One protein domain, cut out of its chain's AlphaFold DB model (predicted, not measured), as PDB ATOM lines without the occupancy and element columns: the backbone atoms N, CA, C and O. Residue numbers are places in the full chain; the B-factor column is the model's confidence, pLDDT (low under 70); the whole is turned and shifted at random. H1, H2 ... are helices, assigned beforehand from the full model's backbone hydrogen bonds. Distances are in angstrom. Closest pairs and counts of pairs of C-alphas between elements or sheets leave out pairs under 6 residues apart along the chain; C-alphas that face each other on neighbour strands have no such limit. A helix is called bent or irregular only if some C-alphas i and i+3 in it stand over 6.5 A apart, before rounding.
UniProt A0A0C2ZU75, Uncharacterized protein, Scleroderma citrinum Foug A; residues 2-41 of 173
ATOM      1  N   ALA A   2      36.480 -26.668-116.470       80.94
ATOM      2  CA  ALA A   2      36.860 -28.037-116.091       80.94
ATOM      3  C   ALA A   2      36.574 -28.427-114.624       80.94
ATOM      4  O   ALA A   2      36.321 -29.593-114.357       80.94
ATOM      5  N   LEU A   3      36.551 -27.469-113.690       83.00
ATOM      6  CA  LEU A   3      36.185 -27.726-112.292       83.00
ATOM      7  C   LEU A   3      34.762 -28.303-112.149       83.00
ATOM      8  O   LEU A   3      34.591 -29.293-111.450       83.00
ATOM      9  N   GLU A   4      33.782 -27.755-112.876       85.69
ATOM     10  CA  GLU A   4      32.370 -28.194-112.858       85.69
ATOM     11  C   GLU A   4      32.181 -29.636-113.370       85.69
ATOM     12  O   GLU A   4      31.166 -30.266-113.092       85.69
ATOM     13  N   TRP A   5      33.145 -30.167-114.134       85.62
ATOM     14  CA  TRP A   5      33.124 -31.548-114.627       85.62
ATOM     15  C   TRP A   5      33.542 -32.552-113.546       85.62
ATOM     16  O   TRP A   5      32.964 -33.627-113.447       85.62
ATOM     17  N   PHE A   6      34.524 -32.186-112.717       86.12
ATOM     18  CA  PHE A   6      35.032 -33.034-111.633       86.12
ATOM     19  C   PHE A   6      34.299 -32.813-110.298       86.12
ATOM     20  O   PHE A   6      34.401 -33.645-109.401       86.12
ATOM     21  N   GLU A   7      33.560 -31.711-110.150       86.81
ATOM     22  CA  GLU A   7      32.824 -31.349-108.931       86.81
ATOM     23  C   GLU A   7      31.889 -32.459-108.392       86.81
ATOM     24  O   GLU A   7      31.943 -32.707-107.184       86.81
ATOM     25  N   PRO A   8      31.095 -33.190-109.209       85.62
ATOM     26  CA  PRO A   8      30.232 -34.258-108.696       85.62
ATOM     27  C   PRO A   8      31.019 -35.404-108.049       85.62
ATOM     28  O   PRO A   8      30.666 -35.856-106.962       85.62
ATOM     29  N   ASP A   9      32.106 -35.836-108.690       83.25
ATOM     30  CA  ASP A   9      32.981 -36.911-108.212       83.25
ATOM     31  C   ASP A   9      33.722 -36.497-106.930       83.25
ATOM     32  O   ASP A   9      33.742 -37.240-105.949       83.25
ATOM     33  N   LEU A  10      34.271 -35.274-106.907       82.12
ATOM     34  CA  LEU A  10      35.013 -34.720-105.767       82.12
ATOM     35  C   LEU A  10      34.143 -34.530-104.514       82.12
ATOM     36  O   LEU A  10      34.654 -34.614-103.397       82.12
ATOM     37  N   LEU A  11      32.843 -34.266-104.681       81.19
ATOM     38  CA  LEU A  11      31.899 -34.085-103.573       81.19
ATOM     39  C   LEU A  11      31.207 -35.392-103.142       81.19
ATOM     40  O   LEU A  11      30.706 -35.473-102.019       81.19
ATOM     41  N   ASN A  12      31.202 -36.439-103.973       71.94
ATOM     42  CA  ASN A  12      30.533 -37.716-103.698       71.94
ATOM     43  C   ASN A  12      31.355 -38.670-102.798       71.94
ATOM     44  O   ASN A  12      31.430 -39.879-103.028       71.94
ATOM     45  N   ALA A  13      31.923 -38.150-101.708       61.66
ATOM     46  CA  ALA A  13      32.723 -38.913-100.738       61.66
ATOM     47  C   ALA A  13      31.939 -40.011 -99.968       61.66
ATOM     48  O   ALA A  13      32.509 -40.732 -99.150       61.66
ATOM     49  N   SER A  14      30.633 -40.151-100.217       63.47
ATOM     50  CA  SER A  14      29.715 -41.052 -99.508       63.47
ATOM     51  C   SER A  14      29.816 -42.531 -99.913       63.47
ATOM     52  O   SER A  14      29.245 -43.379 -99.228       63.47
ATOM     53  N   ASN A  15      30.504 -42.870-101.009       68.88
ATOM     54  CA  ASN A  15      30.698 -44.259-101.437       68.88
ATOM     55  C   ASN A  15      32.163 -44.524-101.841       68.88
ATOM     56  O   ASN A  15      32.551 -44.162-102.951       68.88
ATOM     57  N   PRO A  16      32.968 -45.225-101.018       63.78
ATOM     58  CA  PRO A  16      34.369 -45.509-101.342       63.78
ATOM     59  C   PRO A  16      34.544 -46.443-102.553       63.78
ATOM     60  O   PRO A  16      35.623 -46.485-103.130       63.78
ATOM     61  N   ASN A  17      33.495 -47.157-102.981       68.12
ATOM     62  CA  ASN A  17      33.511 -47.969-104.205       68.12
ATOM     63  C   ASN A  17      33.096 -47.177-105.462       68.12
ATOM     64  O   ASN A  17      33.020 -47.756-106.541       68.12
ATOM     65  N   ALA A  18      32.788 -45.883-105.323       70.06
ATOM     66  CA  ALA A  18      32.507 -44.970-106.430       70.06
ATOM     67  C   ALA A  18      33.652 -43.976-106.692       70.06
ATOM     68  O   ALA A  18      33.489 -43.106-107.541       70.06
ATOM     69  N   CYS A  19      34.794 -44.102-105.998       76.44
ATOM     70  CA  CYS A  19      35.990 -43.314-106.298       76.44
ATOM     71  C   CYS A  19      36.407 -43.564-107.761       76.44
ATOM     72  O   CYS A  19      36.690 -44.714-108.122       76.44
ATOM     73  N   PRO A  20      36.427 -42.540-108.632       82.56
ATOM     74  CA  PRO A  20      36.863 -42.708-110.007       82.56
ATOM     75  C   PRO A  20      38.345 -43.070-110.072       82.56
ATOM     76  O   PRO A  20      39.178 -42.477-109.393       82.56
ATOM     77  N   ILE A  21      38.705 -43.959-111.001       83.38
ATOM     78  CA  ILE A  21      40.098 -44.394-111.221       83.38
ATOM     79  C   ILE A  21      41.020 -43.200-111.572       83.38
ATOM     80  O   ILE A  21      42.238 -43.287-111.425       83.38
ATOM     81  N   TRP A  22      40.455 -42.069-112.017       87.94
ATOM     82  CA  TRP A  22      41.197 -40.834-112.256       87.94
ATOM     83  C   TRP A  22      41.665 -40.133-110.967       87.94
ATOM     84  O   TRP A  22      42.739 -39.538-110.991       87.94
ATOM     85  N   MET A  23      40.939 -40.233-109.845       84.69
ATOM     86  CA  MET A  23      41.323 -39.586-108.577       84.69
ATOM     87  C   MET A  23      42.574 -40.227-107.963       84.69
ATOM     88  O   MET A  23      43.486 -39.519-107.539       84.69
ATOM     89  N   ASP A  24      42.659 -41.559-107.990       87.38
ATOM     90  CA  ASP A  24      43.781 -42.318-107.420       87.38
ATOM     91  C   ASP A  24      44.981 -42.475-108.382       87.38
ATOM     92  O   ASP A  24      46.008 -43.054-108.018       87.38
ATOM     93  N   ASN A  25      44.889 -41.986-109.628       89.12
ATOM     94  CA  ASN A  25      45.941 -42.164-110.632       89.12
ATOM     95  C   ASN A  25      46.111 -40.948-111.558       89.12
ATOM     96  O   ASN A  25      45.346 -40.734-112.500       89.12
ATOM     97  N   TYR A  26      47.217 -40.223-111.374       89.12
ATOM     98  CA  TYR A  26      47.593 -39.053-112.175       89.12
ATOM     99  C   TYR A  26      47.609 -39.298-113.697       89.12
ATOM    100  O   TYR A  26      47.207 -38.424-114.463       89.12
ATOM    101  N   HIS A  27      48.018 -40.481-114.171       89.56
ATOM    102  CA  HIS A  27      47.987 -40.780-115.609       89.56
ATOM    103  C   HIS A  27      46.559 -40.908-116.147       89.56
ATOM    104  O   HIS A  27      46.309 -40.541-117.296       89.56
ATOM    105  N   GLN A  28      45.622 -41.383-115.324       90.81
ATOM    106  CA  GLN A  28      44.207 -41.449-115.678       90.81
ATOM    107  C   GLN A  28      43.570 -40.055-115.609       90.81
ATOM    108  O   GLN A  28      42.906 -39.670-116.562       90.81
ATOM    109  N   PHE A  29      43.879 -39.237-114.595       90.31
ATOM    110  CA  PHE A  29      43.470 -37.822-114.545       90.31
ATOM    111  C   PHE A  29      43.909 -37.020-115.780       90.31
ATOM    112  O   PHE A  29      43.099 -36.341-116.408       90.31
ATOM    113  N   ILE A  30      45.173 -37.148-116.197       89.75
ATOM    114  CA  ILE A  30      45.682 -36.498-117.415       89.75
ATOM    115  C   ILE A  30      45.029 -37.060-118.693       89.75
ATOM    116  O   ILE A  30      44.928 -36.342-119.690       89.75
ATOM    117  N   SER A  31      44.576 -38.316-118.685       89.12
ATOM    118  CA  SER A  31      43.848 -38.918-119.812       89.12
ATOM    119  C   SER A  31      42.402 -38.417-119.880       89.12
ATOM    120  O   SER A  31      41.958 -38.007-120.948       89.12
ATOM    121  N   GLU A  32      41.712 -38.346-118.740       90.94
ATOM    122  CA  GLU A  32      40.354 -37.810-118.601       90.94
ATOM    123  C   GLU A  32      40.298 -36.325-118.996       90.94
ATOM    124  O   GLU A  32      39.448 -35.912-119.787       90.94
ATOM    125  N   LEU A  33      41.275 -35.525-118.546       89.81
ATOM    126  CA  LEU A  33      41.440 -34.134-118.974       89.81
ATOM    127  C   LEU A  33      41.582 -34.013-120.499       89.81
ATOM    128  O   LEU A  33      40.889 -33.212-121.122       89.81
ATOM    129  N   LYS A  34      42.457 -34.819-121.114       88.69
ATOM    130  CA  LYS A  34      42.689 -34.779-122.567       88.69
ATOM    131  C   LYS A  34      41.501 -35.291-123.379       88.69
ATOM    132  O   LYS A  34      41.303 -34.817-124.494       88.69
ATOM    133  N   SER A  35      40.726 -36.226-122.832       89.12
ATOM    134  CA  SER A  35      39.510 -36.756-123.453       89.12
ATOM    135  C   SER A  35      38.412 -35.690-123.535       89.12
ATOM    136  O   SER A  35      37.842 -35.472-124.602       89.12
ATOM    137  N   ASN A  36      38.165 -34.971-122.433       90.38
ATOM    138  CA  ASN A  36      37.041 -34.031-122.332       90.38
ATOM    139  C   ASN A  36      37.377 -32.593-122.768       90.38
ATOM    140  O   ASN A  36      36.498 -31.883-123.252       90.38
ATOM    141  N   PHE A  37      38.634 -32.152-122.624       88.31
ATOM    142  CA  PHE A  37      39.059 -30.771-122.921       88.31
ATOM    143  C   PHE A  37      40.080 -30.663-124.065       88.31
ATOM    144  O   PHE A  37      40.410 -29.555-124.488       88.31
ATOM    145  N   GLY A  38      40.553 -31.792-124.602       86.00
ATOM    146  CA  GLY A  38      41.544 -31.833-125.678       86.00
ATOM    147  C   GLY A  38      42.991 -31.598-125.212       86.00
ATOM    148  O   GLY A  38      43.290 -31.594-124.014       86.00
ATOM    149  N   PRO A  39      43.941 -31.442-126.153       82.56
ATOM    150  CA  PRO A  39      45.325 -31.118-125.827       82.56
ATOM    151  C   PRO A  39      45.456 -29.668-125.333       82.56
ATOM    152  O   PRO A  39      44.958 -28.738-125.963       82.56
ATOM    153  N   HIS A  40      46.181 -29.481-124.228       79.62
ATOM    154  CA  HIS A  40      46.535 -28.165-123.691       79.62
ATOM    155  C   HIS A  40      47.439 -27.394-124.670       79.62
ATOM    156  O   HIS A  40      48.483 -27.903-125.080       79.62
ATOM    157  N   ASP A  41      47.043 -26.167-125.012       81.38
ATOM    158  CA  ASP A  41      47.698 -25.305-126.000       81.38
ATOM    159  C   ASP A  41      48.171 -24.003-125.319       81.38
ATOM    160  O   ASP A  41      47.438 -23.008-125.291       81.38
TER     161      ASP A  41
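AT A GLANCE: This is residues 2 to 41 of the 173 residues of an uncharacterized protein of Scleroderma citrinum Foug A (UniProt A0A0C2ZU75). The longest helix, H2, and the irregular helix H1 form two sides of a flat, open loop of chain, nearly closed where the first residue of H1 nears the last of H2. A long link joins their other ends, and its residues 12 to 17, with Leu 11 of H1, stick out. The printed part has 40 residues, with H1 then H2 along the chain, no named strand, and the class all helix. It is only just loose, close to compact, with a radius of gyration of the C-alphas of 10.9 A and spans of 36 by 20 by 11 A.

HOW THE PARTS SIT: H2, residues 26 to 37, and H1, residues 2 to 11, are close but not clearly touching; their closest C-alphas, of Phe 37 and Ala 2, are 7.7 A apart. They run opposite ways at a steep tilt of 50 degrees. In H2 every O i to N i+4 pair is within hydrogen-bond range; in H1 3 of 6 are, beside 4 of 7 O i to N i+3 pairs.

IN THESE COORDINATES: H2 spans 16.0 A, from C-alpha 26 at (47.593, -39.053, -112.175) to C-alpha 37. H1 spans 14.8 A from C-alpha 2 at (36.860, -28.037, -116.091); it is irregular, with C-alphas 5 and 8 7.1 A apart.

THE WHOLE: The farthest C-alphas, of Ser 14 and Asp 41, are 35.7 A apart. The printed part has no cut. Residues 13 to 17 are under pLDDT 70.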